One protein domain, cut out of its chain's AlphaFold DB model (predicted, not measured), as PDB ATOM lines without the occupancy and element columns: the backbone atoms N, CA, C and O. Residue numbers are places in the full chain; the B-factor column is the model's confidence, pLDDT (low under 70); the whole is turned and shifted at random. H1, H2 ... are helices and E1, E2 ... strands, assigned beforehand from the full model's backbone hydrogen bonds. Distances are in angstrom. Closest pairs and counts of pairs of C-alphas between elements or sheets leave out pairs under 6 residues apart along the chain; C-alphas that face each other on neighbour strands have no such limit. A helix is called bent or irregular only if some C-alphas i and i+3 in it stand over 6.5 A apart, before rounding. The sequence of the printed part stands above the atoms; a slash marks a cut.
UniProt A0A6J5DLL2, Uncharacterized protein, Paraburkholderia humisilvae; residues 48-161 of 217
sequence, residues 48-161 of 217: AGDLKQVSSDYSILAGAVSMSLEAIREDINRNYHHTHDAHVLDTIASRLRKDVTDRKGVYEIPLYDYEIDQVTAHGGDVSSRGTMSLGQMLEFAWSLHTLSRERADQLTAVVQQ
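Overview. This is residues 48 to 161 of the 217 residues of an uncharacterized protein of Paraburkholderia humisilvae (UniProt A0A6J5DLL2). Two long helices, H1 and H4, run nearly parallel but shifted lengthwise along a rod, and H2 folds back along H1 as a helical hairpin. The short helix H3 and the two-stranded ribbon of E1 and E2 make a small lobe at one side, while residues 156 to 161 stick out. The printed part has 114 residues, mostly helix, in the order H1, H2, E1, H3, E2, H4; the sheet E1 - E2 is antiparallel. It is only just compact, close to loose, with a radius of gyration of the C-alphas of 15.9 A and spans of 64 by 26 by 17 A.

Arrangement. H1, residues 48 to 80, touches H2, residues 84 to 101, at a shallow tilt of 26 degrees, opposite ways; the closest C-alphas, of Ser 66 and Ala 93, are 4.5 A apart. E1, residues 108 to 110, and E2, residues 131 to 133, are antiparallel neighbours, with N 109 and O 132 within hydrogen-bond range at 2.9 A. H3, residues 113 to 121, touches residues 85 to 88 of H2 at a steep tilt of 55 degrees, closest at C-alphas Val 88 and Glu 115, 6.3 A. H4, residues 134 to 160, touches H1 at a shallow tilt of 7 degrees, the same way; the closest C-alphas, of Tyr 80 and Ala 152, are 5.8 A apart. H2 and H4 only just touch, with 3 pairs of C-alphas within 8 A, the closest those of Leu 89 and Ala 141, 6.9 A. H1, H2 and H4 form an up and down bundle, each running against the one before. H1 and H3 are apart. Every O i to N i+4 pair is within hydrogen-bond range in H1, H3 and H4; in H2, 11 of 14 are.

Along the chain. H1 begins at C-alpha 48 (3.898, -36.605, -23.955) and is 46.7 A long. H2 is 28.1 A long and irregular, C-alphas 85 and 88 being 7.2 A apart. E1, H3 and E2 measure 6.9, 12.1 and 6.7 A. H4, 39.2 A long, ends at C-alpha 160 (10.223, 17.150, -53.913).

Size, cuts and confidence. The C-alphas farthest apart, of Ala 48 and Gln 161, are 64.5 A apart. The printed part has no cut and no long link. pLDDT is under 70 at residues 79 to 86, 103 to 105 and 154 to 161.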
ATOM      1  N   ALA A  48       4.687 -37.660 -24.584       92.19
ATOM      2  CA  ALA A  48       3.898 -36.605 -23.955       92.19
ATOM      3  C   ALA A  48       4.787 -35.468 -23.420       92.19
ATOM      4  O   ALA A  48       4.436 -34.293 -23.560       92.19
ATOM      5  N   GLY A  49       5.945 -35.807 -22.845       92.88
ATOM      6  CA  GLY A  49       6.972 -34.848 -22.443       92.88
ATOM      7  C   GLY A  49       7.516 -34.042 -23.626       92.88
ATOM      8  O   GLY A  49       7.504 -32.811 -23.578       92.88
ATOM      9  N   ASP A  50       7.907 -34.720 -24.704       93.00
ATOM     10  CA  ASP A  50       8.432 -34.091 -25.921       93.00
ATOM     11  C   ASP A  50       7.390 -33.170 -26.571       93.00
ATOM     12  O   ASP A  50       7.691 -32.030 -26.924       93.00
ATOM     13  N   LEU A  51       6.131 -33.608 -26.663       88.94
ATOM     14  CA  LEU A  51       5.042 -32.798 -27.209       88.94
ATOM     15  C   LEU A  51       4.793 -31.538 -26.369       88.94
ATOM     16  O   LEU A  51       4.546 -30.462 -26.913       88.94
ATOM     17  N   LYS A  52       4.884 -31.655 -25.040       88.81
ATOM     18  CA  LYS A  52       4.764 -30.511 -24.134       88.81
ATOM     19  C   LYS A  52       5.910 -29.518 -24.336       88.81
ATOM     20  O   LYS A  52       5.659 -28.314 -24.320       88.81
ATOM     21  N   GLN A  53       7.131 -30.010 -24.551       89.19
ATOM     22  CA  GLN A  53       8.277 -29.162 -24.870       89.19
ATOM     23  C   GLN A  53       8.054 -28.422 -26.193       89.19
ATOM     24  O   GLN A  53       8.119 -27.198 -26.219       89.19
ATOM     25  N   VAL A  54       7.669 -29.134 -27.255       89.00
ATOM     26  CA  VAL A  54       7.378 -28.535 -28.567       89.00
ATOM     27  C   VAL A  54       6.267 -27.485 -28.472       89.00
ATOM     28  O   VAL A  54       6.403 -26.384 -28.998       89.00
ATOM     29  N   SER A  55       5.181 -27.772 -27.750       87.00
ATOM     30  CA  SER A  55       4.099 -26.806 -27.512       87.00
ATOM     31  C   SER A  55       4.583 -25.551 -26.774       87.00
ATOM     32  O   SER A  55       4.080 -24.450 -27.025       87.00
ATOM     33  N   SER A  56       5.528 -25.703 -25.845       87.69
ATOM     34  CA  SER A  56       6.160 -24.581 -25.149       87.69
ATOM     35  C   SER A  56       7.010 -23.753 -26.112       87.69
ATOM     36  O   SER A  56       6.874 -22.531 -26.142       87.69
ATOM     37  N   ASP A  57       7.822 -24.404 -26.942       88.62
ATOM     38  CA  ASP A  57       8.694 -23.744 -27.918       88.62
ATOM     39  C   ASP A  57       7.878 -22.956 -28.956       88.62
ATOM     40  O   ASP A  57       8.192 -21.798 -29.242       88.62
ATOM     41  N   TYR A  58       6.764 -23.515 -29.441       87.69
ATOM     42  CA  TYR A  58       5.828 -22.793 -30.311       87.69
ATOM     43  C   TYR A  58       5.197 -21.584 -29.625       87.69
ATOM     44  O   TYR A  58       5.028 -20.547 -30.255       87.69
ATOM     45  N   SER A  59       4.885 -21.677 -28.331       88.62
ATOM     46  CA  SER A  59       4.333 -20.540 -27.585       88.62
ATOM     47  C   SER A  59       5.359 -19.410 -27.439       88.62
ATOM     48  O   SER A  59       5.002 -18.237 -27.546       88.62
ATOM     49  N   ILE A  60       6.641 -19.749 -27.251       89.25
ATOM     50  CA  ILE A  60       7.745 -18.778 -27.243       89.25
ATOM     51  C   ILE A  60       7.885 -18.127 -28.624       89.25
ATOM     52  O   ILE A  60       7.952 -16.901 -28.715       89.25
ATOM     53  N   LEU A  61       7.884 -18.928 -29.694       91.25
ATOM     54  CA  LEU A  61       7.983 -18.428 -31.064       91.25
ATOM     55  C   LEU A  61       6.801 -17.521 -31.424       91.25
ATOM     56  O   LEU A  61       7.007 -16.433 -31.947       91.25
ATOM     57  N   ALA A  62       5.576 -17.926 -31.097       89.81
ATOM     58  CA  ALA A  62       4.375 -17.120 -31.275       89.81
ATOM     59  C   ALA A  62       4.462 -15.788 -30.511       89.81
ATOM     60  O   ALA A  62       4.120 -14.736 -31.052       89.81
ATOM     61  N   GLY A  63       4.986 -15.803 -29.282       89.88
ATOM     62  CA  GLY A  63       5.264 -14.581 -28.526       89.88
ATOM     63  C   GLY A  63       6.257 -13.661 -29.243       89.88
ATOM     64  O   GLY A  63       5.998 -12.465 -29.375       89.88
ATOM     65  N   ALA A  64       7.352 -14.216 -29.765       91.56
ATOM     66  CA  ALA A  64       8.342 -13.462 -30.530       91.56
ATOM     67  C   ALA A  64       7.755 -12.882 -31.827       91.56
ATOM     68  O   ALA A  64       7.968 -11.708 -32.113       91.56
ATOM     69  N   VAL A  65       6.960 -13.664 -32.566       93.25
ATOM     70  CA  VAL A  65       6.261 -13.202 -33.775       93.25
ATOM     71  C   VAL A  65       5.327 -12.047 -33.438       93.25
ATOM     72  O   VAL A  65       5.417 -11.013 -34.085       93.25
ATOM     73  N   SER A  66       4.504 -12.162 -32.393       92.12
ATOM     74  CA  SER A  66       3.619 -11.077 -31.939       92.12
ATOM     75  C   SER A  66       4.399  -9.778 -31.693       92.12
ATOM     76  O   SER A  66       4.029  -8.731 -32.218       92.12
ATOM     77  N   MET A  67       5.534  -9.855 -30.987       91.81
ATOM     78  CA  MET A  67       6.409  -8.696 -30.766       91.81
ATOM     79  C   MET A  67       7.005  -8.142 -32.067       91.81
ATOM     80  O   MET A  67       7.111  -6.928 -32.223       91.81
ATOM     81  N   SER A  68       7.402  -9.005 -33.007       91.88
ATOM     82  CA  SER A  68       7.911  -8.574 -34.313       91.88
ATOM     83  C   SER A  68       6.846  -7.859 -35.139       91.88
ATOM     84  O   SER A  68       7.149  -6.833 -35.739       91.88
ATOM     85  N   LEU A  69       5.607  -8.358 -35.147       91.56
ATOM     86  CA  LEU A  69       4.491  -7.718 -35.847       91.56
ATOM     87  C   LEU A  69       4.232  -6.307 -35.304       91.56
ATOM     88  O   LEU A  69       4.099  -5.369 -36.085       91.56
ATOM     89  N   GLU A  70       4.233  -6.140 -33.980       90.44
ATOM     90  CA  GLU A  70       4.079  -4.829 -33.338       90.44
ATOM     91  C   GLU A  70       5.257  -3.894 -33.621       90.44
ATOM     92  O   GLU A  70       5.056  -2.716 -33.903       90.44
ATOM     93  N   ALA A  71       6.490  -4.404 -33.594       87.25
ATOM     94  CA  ALA A  71       7.669  -3.601 -33.911       87.25
ATOM     95  C   ALA A  71       7.654  -3.123 -35.372       87.25
ATOM     96  O   ALA A  71       7.939  -1.958 -35.639       87.25
ATOM     97  N   ILE A  72       7.279  -3.999 -36.311       87.44
ATOM     98  CA  ILE A  72       7.107  -3.647 -37.727       87.44
ATOM     99  C   ILE A  72       5.994  -2.609 -37.878       87.44
ATOM    100  O   ILE A  72       6.161  -1.617 -38.584       87.44
ATOM    101  N   ARG A  73       4.868  -2.805 -37.190       86.69
ATOM    102  CA  ARG A  73       3.747  -1.866 -37.194       86.69
ATOM    103  C   ARG A  73       4.149  -0.481 -36.695       86.69
ATOM    104  O   ARG A  73       3.760   0.515 -37.308       86.69
ATOM    105  N   GLU A  74       4.889  -0.422 -35.593       84.69
ATOM    106  CA  GLU A  74       5.373   0.825 -35.006       84.69
ATOM    107  C   GLU A  74       6.369   1.518 -35.938       84.69
ATOM    108  O   GLU A  74       6.280   2.727 -36.146       84.69
ATOM    109  N   ASP A  75       7.258   0.755 -36.579       83.62
ATOM    110  CA  ASP A  75       8.166   1.290 -37.593       83.62
ATOM    111  C   ASP A  75       7.395   1.886 -38.782       83.62
ATOM    112  O   ASP A  75       7.678   3.012 -39.198       83.62
ATOM    113  N   ILE A  76       6.344   1.200 -39.255       79.31
ATOM    114  CA  ILE A  76       5.453   1.712 -40.305       79.31
ATOM    115  C   ILE A  76       4.768   3.011 -39.866       79.31
ATOM    116  O   ILE A  76       4.766   3.990 -40.612       79.31
ATOM    117  N   ASN A  77       4.215   3.058 -38.651       78.62
ATOM    118  CA  ASN A  77       3.580   4.267 -38.114       78.62
ATOM    119  C   ASN A  77       4.547   5.450 -38.055       78.62
ATOM    120  O   ASN A  77       4.206   6.566 -38.464       78.62
ATOM    121  N   ARG A  78       5.749   5.197 -37.533       74.44
ATOM    122  CA  ARG A  78       6.762   6.219 -37.298       74.44
ATOM    123  C   ARG A  78       7.337   6.766 -38.598       74.44
ATOM    124  O   ARG A  78       7.527   7.975 -38.698       74.44
ATOM    125  N   ASN A  79       7.619   5.894 -39.564       69.75
ATOM    126  CA  ASN A  79       8.400   6.253 -40.747       69.75
ATOM    127  C   ASN A  79       7.550   6.496 -41.998       69.75
ATOM    128  O   ASN A  79       7.988   7.236 -42.877       69.75
ATOM    129  N   TYR A  80       6.359   5.895 -42.096       69.19
ATOM    130  CA  TYR A  80       5.568   5.874 -43.337       69.19
ATOM    131  C   TYR A  80       4.155   6.466 -43.187       69.19
ATOM    132  O   TYR A  80       3.351   6.310 -44.095       69.19
ATOM    133  N   HIS A  81       3.876   7.157 -42.067       56.16
ATOM    134  CA  HIS A  81       2.661   7.934 -41.741       56.16
ATOM    135  C   HIS A  81       1.340   7.421 -42.353       56.16
ATOM    136  O   HIS A  81       1.000   7.734 -43.485       56.16
ATOM    137  N   HIS A  82       0.537   6.731 -41.534       53.66
ATOM    138  CA  HIS A  82      -0.877   6.399 -41.780       53.66
ATOM    139  C   HIS A  82      -1.216   5.813 -43.161       53.66
ATOM    140  O   HIS A  82      -2.256   6.126 -43.735       53.66
ATOM    141  N   THR A  83      -0.418   4.872 -43.664       55.66
ATOM    142  CA  THR A  83      -0.995   3.827 -44.514       55.66
ATOM    143  C   THR A  83      -1.979   3.030 -43.647       55.66
ATOM    144  O   THR A  83      -1.562   2.291 -42.750       55.66
ATOM    145  N   HIS A  84      -3.286   3.236 -43.851       56.34
ATOM    146  CA  HIS A  84      -4.380   2.583 -43.104       56.34
ATOM    147  C   HIS A  84      -4.336   1.040 -43.161       56.34
ATOM    148  O   HIS A  84      -4.963   0.351 -42.359       56.34
ATOM    149  N   ASP A  85      -3.522   0.519 -44.063       62.53
ATOM    150  CA  ASP A  85      -3.308  -0.875 -44.424       62.53
ATOM    151  C   ASP A  85      -2.721  -1.759 -43.299       62.53
ATOM    152  O   ASP A  85      -2.766  -2.983 -43.385       62.53
ATOM    153  N   ALA A  86      -2.177  -1.181 -42.217       66.56
ATOM    154  CA  ALA A  86      -1.436  -1.938 -41.196       66.56
ATOM    155  C   ALA A  86      -2.218  -2.314 -39.923       66.56
ATOM    156  O   ALA A  86      -1.684  -3.028 -39.075       66.56
ATOM    157  N   HIS A  87      -3.487  -1.912 -39.782       80.25
ATOM    158  CA  HIS A  87      -4.315  -2.273 -38.614       80.25
ATOM    159  C   HIS A  87      -4.544  -3.786 -38.456       80.25
ATOM    160  O   HIS A  87      -4.774  -4.284 -37.348       80.25
ATOM    161  N   VAL A  88      -4.444  -4.539 -39.551       86.69
ATOM    162  CA  VAL A  88      -4.510  -6.002 -39.521       86.69
ATOM    163  C   VAL A  88      -3.351  -6.615 -38.723       86.69
ATOM    164  O   VAL A  88      -3.569  -7.588 -38.005       86.69
ATOM    165  N   LEU A  89      -2.153  -6.004 -38.731       88.62
ATOM    166  CA  LEU A  89      -1.004  -6.486 -37.951       88.62
ATOM    167  C   LEU A  89      -1.255  -6.388 -36.442       88.62
ATOM    168  O   LEU A  89      -0.952  -7.333 -35.718       88.62
ATOM    169  N   ASP A  90      -1.865  -5.291 -35.981       87.94
ATOM    170  CA  ASP A  90      -2.240  -5.105 -34.571       87.94
ATOM    171  C   ASP A  90      -3.235  -6.182 -34.118       87.94
ATOM    172  O   ASP A  90      -3.127  -6.756 -33.030       87.94
ATOM    173  N   THR A  91      -4.202  -6.490 -34.984       89.38
ATOM    174  CA  THR A  91      -5.260  -7.456 -34.675       89.38
ATOM    175  C   THR A  91      -4.710  -8.884 -34.612       89.38
ATOM    176  O   THR A  91      -4.992  -9.611 -33.653       89.38
ATOM    177  N   ILE A  92      -3.860  -9.256 -35.575       91.38
ATOM    178  CA  ILE A  92      -3.122 -10.529 -35.608       91.38
ATOM    179  C   ILE A  92      -2.220 -10.658 -34.371       91.38
ATOM    180  O   ILE A  92      -2.289 -11.665 -33.662       91.38
ATOM    181  N   ALA A  93      -1.418  -9.635 -34.058       91.00
ATOM    182  CA  ALA A  93      -0.482  -9.654 -32.933       91.00
ATOM    183  C   ALA A  93      -1.191  -9.783 -31.578       91.00
ATOM    184  O   ALA A  93      -0.762 -10.569 -30.725       91.00
ATOM    185  N   SER A  94      -2.299  -9.059 -31.396       90.31
ATOM    186  CA  SER A  94      -3.132  -9.116 -30.192       90.31
ATOM    187  C   SER A  94      -3.754 -10.501 -29.992       90.31
ATOM    188  O   SER A  94      -3.705 -11.057 -28.889       90.31
ATOM    189  N   ARG A  95      -4.271 -11.113 -31.069       89.94
ATOM    190  CA  ARG A  95      -4.828 -12.475 -31.030       89.94
ATOM    191  C   ARG A  95      -3.756 -13.503 -30.684       89.94
ATOM    192  O   ARG A  95      -3.966 -14.320 -29.791       89.94
ATOM    193  N   LEU A  96      -2.583 -13.394 -31.303       89.38
ATOM    194  CA  LEU A  96      -1.458 -14.282 -31.039       89.38
ATOM    195  C   LEU A  96      -1.007 -14.214 -29.573       89.38
ATOM    196  O   LEU A  96      -0.823 -15.245 -28.930       89.38
ATOM    197  N   ARG A  97      -0.915 -13.007 -29.000       88.31
ATOM    198  CA  ARG A  97      -0.597 -12.819 -27.575       88.31
ATOM    199  C   ARG A  97      -1.639 -13.466 -26.663       88.31
ATOM    200  O   ARG A  97      -1.274 -14.094 -25.664       88.31
ATOM    201  N   LYS A  98      -2.925 -13.324 -26.996       87.38
ATOM    202  CA  LYS A  98      -4.014 -13.947 -26.239       87.38
ATOM    203  C   LYS A  98      -3.893 -15.473 -26.250       87.38
ATOM    204  O   LYS A  98      -3.904 -16.083 -25.184       87.38
ATOM    205  N   ASP A  99      -3.679 -16.076 -27.414       84.31
ATOM    206  CA  ASP A  99      -3.590 -17.535 -27.535       84.31
ATOM    207  C   ASP A  99      -2.307 -18.111 -26.893       84.31
ATOM    208  O   ASP A  99      -2.326 -19.212 -26.334       84.31
ATOM    209  N   VAL A 100      -1.203 -17.348 -26.894       84.69
ATOM    210  CA  VAL A 100       0.016 -17.668 -26.123       84.69
ATOM    211  C   VAL A 100      -0.252 -17.630 -24.618       84.69
ATOM    212  O   VAL A 100       0.168 -18.538 -23.896       84.69
ATOM    213  N   THR A 101      -0.976 -16.617 -24.133       81.88
ATOM    214  CA  THR A 101      -1.359 -16.510 -22.712       81.88
ATOM    215  C   THR A 101      -2.221 -17.698 -22.281       81.88
ATOM    216  O   THR A 101      -2.016 -18.251 -21.198       81.88
ATOM    217  N   ASP A 102      -3.099 -18.162 -23.170       80.44
ATOM    218  CA  ASP A 102      -3.948 -19.339 -22.968       80.44
ATOM    219  C   ASP A 102      -3.178 -20.680 -23.065       80.44
ATOM    220  O   ASP A 102      -3.775 -21.744 -22.893       80.44
ATOM    221  N   ARG A 103      -1.855 -20.657 -23.313       66.69
ATOM    222  CA  ARG A 103      -0.953 -21.826 -23.418       66.69
ATOM    223  C   ARG A 103      -1.394 -22.876 -24.442       66.69
ATOM    224  O   ARG A 103      -1.169 -24.070 -24.241       66.69
ATOM    225  N   LYS A 104      -2.003 -22.454 -25.551       66.75
ATOM    226  CA  LYS A 104      -2.569 -23.379 -26.547       66.75
ATOM    227  C   LYS A 104      -1.560 -24.020 -27.505       66.75
ATOM    228  O   LYS A 104      -1.982 -24.805 -28.344       66.75
ATOM    229  N   GLY A 105      -0.256 -23.743 -27.391       66.56
ATOM    230  CA  GLY A 105       0.729 -24.252 -28.355       66.56
ATOM    231  C   GLY A 105       0.424 -23.728 -29.756       66.56
ATOM    232  O   GLY A 105       0.038 -24.484 -30.641       66.56
ATOM    233  N   VAL A 106       0.511 -22.409 -29.922       80.31
ATOM    234  CA  VAL A 106      -0.022 -21.708 -31.094       80.31
ATOM    235  C   VAL A 106       0.949 -21.800 -32.265       80.31
ATOM    236  O   VAL A 106       2.065 -21.293 -32.188       80.31
ATOM    237  N   TYR A 107       0.514 -22.425 -33.354       83.44
ATOM    238  CA  TYR A 107       1.259 -22.510 -34.618       83.44
ATOM    239  C   TYR A 107       0.534 -21.817 -35.781       83.44
ATOM    240  O   TYR A 107       1.159 -21.475 -36.786       83.44
ATOM    241  N   GLU A 108      -0.767 -21.575 -35.628       89.31
ATOM    242  CA  GLU A 108      -1.608 -20.838 -36.565       89.31
ATOM    243  C   GLU A 108      -2.674 -20.037 -35.813       89.31
ATOM    244  O   GLU A 108      -3.051 -20.405 -34.698       89.31
ATOM    245  N   ILE A 109      -3.175 -18.961 -36.423       90.06
ATOM    246  CA  ILE A 109      -4.358 -18.242 -35.932       90.06
ATOM    247  C   ILE A 109      -5.457 -18.250 -36.994       90.06
ATOM    248  O   ILE A 109      -5.149 -18.131 -38.185       90.06
ATOM    249  N   PRO A 110      -6.733 -18.340 -36.591       91.06
ATOM    250  CA  PRO A 110      -7.844 -18.055 -37.485       91.06
ATOM    251  C   PRO A 110      -7.905 -16.560 -37.782       91.06
ATOM    252  O   PRO A 110      -7.626 -15.742 -36.900       91.06
ATOM    253  N   LEU A 111      -8.306 -16.219 -39.002       90.81
ATOM    254  CA  LEU A 111      -8.615 -14.867 -39.445       90.81
ATOM    255  C   LEU A 111     -10.126 -14.688 -39.626       90.81
ATOM    256  O   LEU A 111     -10.844 -15.641 -39.926       90.81
ATOM    257  N   TYR A 112     -10.602 -13.459 -39.458       90.44
ATOM    258  CA  TYR A 112     -11.939 -13.056 -39.887       90.44
ATOM    259  C   TYR A 112     -11.952 -12.724 -41.380       90.44
ATOM    260  O   TYR A 112     -10.932 -12.307 -41.921       90.44
ATOM    261  N   ASP A 113     -13.115 -12.814 -42.025       88.69
ATOM    262  CA  ASP A 113     -13.266 -12.560 -43.468       88.69
ATOM    263  C   ASP A 113     -12.661 -11.211 -43.902       88.69
ATOM    264  O   ASP A 113     -11.904 -11.149 -44.863       88.69
ATOM    265  N   TYR A 114     -12.883 -10.146 -43.123       86.69
ATOM    266  CA  TYR A 114     -12.311  -8.827 -43.423       86.69
ATOM    267  C   TYR A 114     -10.775  -8.786 -43.310       86.69
ATOM    268  O   TYR A 114     -10.128  -7.990 -43.988       86.69
ATOM    269  N   GLU A 115     -10.176  -9.612 -42.448       90.00
ATOM    270  CA  GLU A 115      -8.718  -9.723 -42.318       90.00
ATOM    271  C   GLU A 115      -8.151 -10.519 -43.488       90.00
ATOM    272  O   GLU A 115      -7.102 -10.159 -44.008       90.00
ATOM    273  N   ILE A 116      -8.857 -11.564 -43.931       91.00
ATOM    274  CA  ILE A 116      -8.491 -12.343 -45.117       91.00
ATOM    275  C   ILE A 116      -8.470 -11.433 -46.344       91.00
ATOM    276  O   ILE A 116      -7.491 -11.445 -47.091       91.00
ATOM    277  N   ASP A 117      -9.503 -10.607 -46.515       88.06
ATOM    278  CA  ASP A 117      -9.580  -9.646 -47.614       88.06
ATOM    279  C   ASP A 117      -8.414  -8.648 -47.570       88.06
ATOM    280  O   ASP A 117      -7.765  -8.423 -48.589       88.06
ATOM    281  N   GLN A 118      -8.086  -8.100 -46.392       85.94
ATOM    282  CA  GLN A 118      -6.964  -7.163 -46.230       85.94
ATOM    283  C   GLN A 118      -5.599  -7.818 -46.469       85.94
ATOM    284  O   GLN A 118      -4.768  -7.263 -47.187       85.94
ATOM    285  N   VAL A 119      -5.368  -9.007 -45.907       89.50
ATOM    286  CA  VAL A 119      -4.125  -9.766 -46.105       89.50
ATOM    287  C   VAL A 119      -3.938 -10.067 -47.590       89.50
ATOM    288  O   VAL A 119      -2.883  -9.768 -48.149       89.50
ATOM    289  N   THR A 120      -4.984 -10.557 -48.257       88.62
ATOM    290  CA  THR A 120      -4.946 -10.898 -49.685       88.62
ATOM    291  C   THR A 120      -4.758  -9.653 -50.556       88.62
ATOM    292  O   THR A 120      -3.942  -9.657 -51.479       88.62
ATOM    293  N   ALA A 121      -5.455  -8.554 -50.249       83.75
ATOM    294  CA  ALA A 121      -5.324  -7.283 -50.965       83.75
ATOM    295  C   ALA A 121      -3.912  -6.681 -50.874       83.75
ATOM    296  O   ALA A 121      -3.530  -5.857 -51.707       83.75
ATOM    297  N   HIS A 122      -3.133  -7.077 -49.869       81.88
ATOM    298  CA  HIS A 122      -1.754  -6.638 -49.660       81.88
ATOM    299  C   HIS A 122      -0.732  -7.742 -49.979       81.88
ATOM    300  O   HIS A 122       0.436  -7.638 -49.609       81.88
ATOM    301  N   GLY A 123      -1.159  -8.778 -50.714       83.88
ATOM    302  CA  GLY A 123      -0.288  -9.825 -51.249       83.88
ATOM    303  C   GLY A 123       0.195 -10.841 -50.216       83.88
ATOM    304  O   GLY A 123       1.201 -11.501 -50.454       83.88
ATOM    305  N   GLY A 124      -0.473 -10.944 -49.068       87.88
ATOM    306  CA  GLY A 124      -0.233 -12.002 -48.095       87.88
ATOM    307  C   GLY A 124      -0.999 -13.280 -48.429       87.88
ATOM    308  O   GLY A 124      -2.099 -13.236 -48.979       87.88
ATOM    309  N   ASP A 125      -0.431 -14.416 -48.031       91.38
ATOM    310  CA  ASP A 125      -1.036 -15.730 -48.228       91.38
ATOM    311  C   ASP A 125      -1.823 -16.190 -46.998       91.38
ATOM    312  O   ASP A 125      -1.324 -16.194 -45.867       91.38
ATOM    313  N   VAL A 126      -3.042 -16.671 -47.242       91.88
ATOM    314  CA  VAL A 126      -3.920 -17.274 -46.234       91.88
ATOM    315  C   VAL A 126      -4.167 -18.737 -46.590       91.88
ATOM    316  O   VAL A 126      -4.291 -19.107 -47.759       91.88
ATOM    317  N   SER A 127      -4.228 -19.604 -45.581       91.56
ATOM    318  CA  SER A 127      -4.553 -21.012 -45.792       91.56
ATOM    319  C   SER A 127      -5.987 -21.186 -46.313       91.56
ATOM    320  O   SER A 127      -6.873 -20.367 -46.073       91.56
ATOM    321  N   SER A 128      -6.265 -22.333 -46.937       87.75
ATOM    322  CA  SER A 128      -7.628 -22.710 -47.355       87.75
ATOM    323  C   SER A 128      -8.644 -22.790 -46.207       87.75
ATOM    324  O   SER A 128      -9.844 -22.859 -46.455       87.75
ATOM    325  N   ARG A 129      -8.179 -22.797 -44.951       89.88
ATOM    326  CA  ARG A 129      -9.014 -22.819 -43.744       89.88
ATOM    327  C   ARG A 129      -9.226 -21.427 -43.141       89.88
ATOM    328  O   ARG A 129      -9.773 -21.341 -42.047       89.88
ATOM    329  N   GLY A 130      -8.767 -20.365 -43.806       91.44
ATOM    330  CA  GLY A 130      -8.815 -19.010 -43.259       91.44
ATOM    331  C   GLY A 130      -7.863 -18.822 -42.075       91.44
ATOM    332  O   GLY A 130      -8.156 -18.049 -41.168       91.44
ATOM    333  N   THR A 131      -6.752 -19.564 -42.039       93.00
ATOM    334  CA  THR A 131      -5.727 -19.443 -40.994       93.00
ATOM    335  C   THR A 131      -4.421 -18.910 -41.566       93.00
ATOM    336  O   THR A 131      -4.124 -19.096 -42.748       93.00
ATOM    337  N   MET A 132      -3.614 -18.281 -40.717       93.75
ATOM    338  CA  MET A 132      -2.218 -17.971 -41.021       93.75
ATOM    339  C   MET A 132      -1.307 -18.692 -40.044       93.75
ATOM    340  O   MET A 132      -1.533 -18.661 -38.835       93.75
ATOM    341  N   SER A 133      -0.254 -19.310 -40.568       94.00
ATOM    342  CA  SER A 133       0.861 -19.812 -39.770       94.00
ATOM    343  C   SER A 133       1.769 -18.674 -39.305       94.00
ATOM    344  O   SER A 133       1.784 -17.590 -39.889       94.00
ATOM    345  N   LEU A 134       2.586 -18.934 -38.283       92.38
ATOM    346  CA  LEU A 134       3.576 -17.968 -37.783       92.38
ATOM    347  C   LEU A 134       4.508 -17.429 -38.886       92.38
ATOM    348  O   LEU A 134       4.823 -16.241 -38.899       92.38
ATOM    349  N   GLY A 135       4.921 -18.287 -39.825       91.81
ATOM    350  CA  GLY A 135       5.762 -17.894 -40.960       91.81
ATOM    351  C   GLY A 135       5.043 -16.951 -41.923       91.81
ATOM    352  O   GLY A 135       5.580 -15.898 -42.256       91.81
ATOM    353  N   GLN A 136       3.800 -17.282 -42.290       94.56
ATOM    354  CA  GLN A 136       2.971 -16.441 -43.162       94.56
ATOM    355  C   GLN A 136       2.711 -15.064 -42.543       94.56
ATOM    356  O   GLN A 136       2.703 -14.067 -43.256       94.56
ATOM    357  N   MET A 137       2.534 -14.977 -41.217       94.06
ATOM    358  CA  MET A 137       2.362 -13.688 -40.534       94.06
ATOM    359  C   MET A 137       3.598 -12.797 -40.671       94.06
ATOM    360  O   MET A 137       3.465 -11.606 -40.947       94.06
ATOM    361  N   LEU A 138       4.795 -13.360 -40.474       92.62
ATOM    362  CA  LEU A 138       6.050 -12.617 -40.604       92.62
ATOM    363  C   LEU A 138       6.303 -12.175 -42.045       92.62
ATOM    364  O   LEU A 138       6.685 -11.030 -42.275       92.62
ATOM    365  N   GLU A 139       6.081 -13.072 -43.003       92.88
ATOM    366  CA  GLU A 139       6.208 -12.768 -44.427       92.88
ATOM    367  C   GLU A 139       5.255 -11.643 -44.835       92.88
ATOM    368  O   GLU A 139       5.678 -10.656 -45.438       92.88
ATOM    369  N   PHE A 140       3.991 -11.740 -44.421       93.06
ATOM    370  CA  PHE A 140       2.995 -10.708 -44.663       93.06
ATOM    371  C   PHE A 140       3.398  -9.358 -44.056       93.06
ATOM    372  O   PHE A 140       3.356  -8.336 -44.741       93.06
ATOM    373  N   ALA A 141       3.847  -9.338 -42.799       91.00
ATOM    374  CA  ALA A 141       4.289  -8.106 -42.150       91.00
ATOM    375  C   ALA A 141       5.486  -7.465 -42.863       91.00
ATOM    376  O   ALA A 141       5.532  -6.245 -43.020       91.00
ATOM    377  N   TRP A 142       6.433  -8.279 -43.333       90.44
ATOM    378  CA  TRP A 142       7.582  -7.796 -44.093       90.44
ATOM    379  C   TRP A 142       7.192  -7.257 -45.475       90.44
ATOM    380  O   TRP A 142       7.687  -6.207 -45.897       90.44
ATOM    381  N   SER A 143       6.274  -7.936 -46.163       89.31
ATOM    382  CA  SER A 143       5.695  -7.465 -47.426       89.31
ATOM    383  C   SER A 143       5.017  -6.107 -47.238       89.31
ATOM    384  O   SER A 143       5.304  -5.154 -47.966       89.31
ATOM    385  N   LEU A 144       4.204  -5.971 -46.186       87.50
ATOM    386  CA  LEU A 144       3.509  -4.726 -45.883       87.50
ATOM    387  C   LEU A 144       4.475  -3.586 -45.533       87.50
ATOM    388  O   LEU A 144       4.268  -2.449 -45.960       87.50
ATOM    389  N   HIS A 145       5.549  -3.880 -44.795       86.88
ATOM    390  CA  HIS A 145       6.619  -2.917 -44.514       86.88
ATOM    391  C   HIS A 145       7.295  -2.429 -45.798       86.88
ATOM    392  O   HIS A 145       7.414  -1.223 -46.015       86.88
ATOM    393  N   THR A 146       7.656  -3.361 -46.681       86.88
ATOM    394  CA  THR A 146       8.285  -3.060 -47.975       86.88
ATOM    395  C   THR A 146       7.370  -2.190 -48.836       86.88
ATOM    396  O   THR A 146       7.799  -1.148 -49.327       86.88
ATOM    397  N   LEU A 147       6.090  -2.552 -48.939       83.44
ATOM    398  CA  LEU A 147       5.089  -1.781 -49.674       83.44
ATOM    399  C   LEU A 147       4.913  -0.371 -49.096       83.44
ATOM    400  O   LEU A 147       4.835   0.606 -49.841       83.44
ATOM    401  N   SER A 148       4.875  -0.253 -47.768       80.50
ATOM    402  CA  SER A 148       4.765   1.040 -47.082       80.50
ATOM    403  C   SER A 148       5.966   1.932 -47.390       80.50
ATOM    404  O   SER A 148       5.804   3.114 -47.697       80.50
ATOM    405  N   ARG A 149       7.171   1.355 -47.389       81.69
ATOM    406  CA  ARG A 149       8.401   2.052 -47.764       81.69
ATOM    407  C   ARG A 149       8.381   2.510 -49.223       81.69
ATOM    408  O   ARG A 149       8.669   3.673 -49.488       81.69
ATOM    409  N   GLU A 150       8.015   1.636 -50.158       81.25
ATOM    410  CA  GLU A 150       7.928   1.985 -51.584       81.25
ATOM    411  C   GLU A 150       6.940   3.133 -51.831       81.25
ATOM    412  O   GLU A 150       7.244   4.071 -52.573       81.25
ATOM    413  N   ARG A 151       5.776   3.106 -51.172       75.00
ATOM    414  CA  ARG A 151       4.789   4.195 -51.247       75.00
ATOM    415  C   ARG A 151       5.328   5.498 -50.655       75.00
ATOM    416  O   ARG A 151       5.116   6.559 -51.239       75.00
ATOM    417  N   ALA A 152       6.054   5.436 -49.540       70.06
ATOM    418  CA  ALA A 152       6.690   6.609 -48.942       70.06
ATOM    419  C   ALA A 152       7.782   7.216 -49.847       70.06
ATOM    420  O   ALA A 152       7.885   8.442 -49.961       70.06
ATOM    421  N   ASP A 153       8.556   6.385 -50.550       71.38
ATOM    422  CA  ASP A 153       9.555   6.839 -51.525       71.38
ATOM    423  C   ASP A 153       8.881   7.529 -52.729       71.38
ATOM    424  O   ASP A 153       9.292   8.620 -53.142       71.38
ATOM    425  N   GLN A 154       7.788   6.955 -53.247       68.88
ATOM    426  CA  GLN A 154       6.976   7.570 -54.309       68.88
ATOM    427  C   GLN A 154       6.384   8.916 -53.869       68.88
ATOM    428  O   GLN A 154       6.453   9.904 -54.607       68.88
ATOM    429  N   LEU A 155       5.853   8.981 -52.646       63.94
ATOM    430  CA  LEU A 155       5.323  10.201 -52.043       63.94
ATOM    431  C   LEU A 155       6.400  11.289 -51.945       63.94
ATOM    432  O   LEU A 155       6.175  12.440 -52.329       63.94
ATOM    433  N   THR A 156       7.593  10.915 -51.483       63.53
ATOM    434  CA  THR A 156       8.739  11.822 -51.364       63.53
ATOM    435  C   THR A 156       9.107  12.427 -52.719       63.53
ATOM    436  O   THR A 156       9.326  13.639 -52.809       63.53
ATOM    437  N   ALA A 157       9.086  11.631 -53.792       65.38
ATOM    438  CA  ALA A 157       9.336  12.120 -55.146       65.38
ATOM    439  C   ALA A 157       8.295  13.162 -55.603       65.38
ATOM    440  O   ALA A 157       8.666  14.182 -56.186       65.38
ATOM    441  N   VAL A 158       7.005  12.960 -55.306       63.00
ATOM    442  CA  VAL A 158       5.927  13.919 -55.637       63.00
ATOM    443  C   VAL A 158       6.084  15.231 -54.858       63.00
ATOM    444  O   VAL A 158       5.920  16.327 -55.414       63.00
ATOM    445  N   VAL A 159       6.436  15.146 -53.573       57.06
ATOM    446  CA  VAL A 159       6.636  16.323 -52.715       57.06
ATOM    447  C   VAL A 159       7.839  17.149 -53.187       57.06
ATOM    448  O   VAL A 159       7.715  18.371 -53.299       57.06
ATOM    449  N   GLN A 160       8.959  16.500 -53.529       57.84
ATOM    450  CA  GLN A 160      10.223  17.150 -53.913       57.84
ATOM    451  C   GLN A 160      10.202  17.860 -55.277       57.84
ATOM    452  O   GLN A 160      11.076  18.689 -55.539       57.84
ATOM    453  N   GLN A 161       9.230  17.584 -56.154       55.41
ATOM    454  CA  GLN A 161       9.142  18.259 -57.452       55.41
ATOM    455  C   GLN A 161       8.981  19.785 -57.280       55.41
ATOM    456  O   GLN A 161       8.022  20.218 -56.621       55.41
TER     457      GLN A 161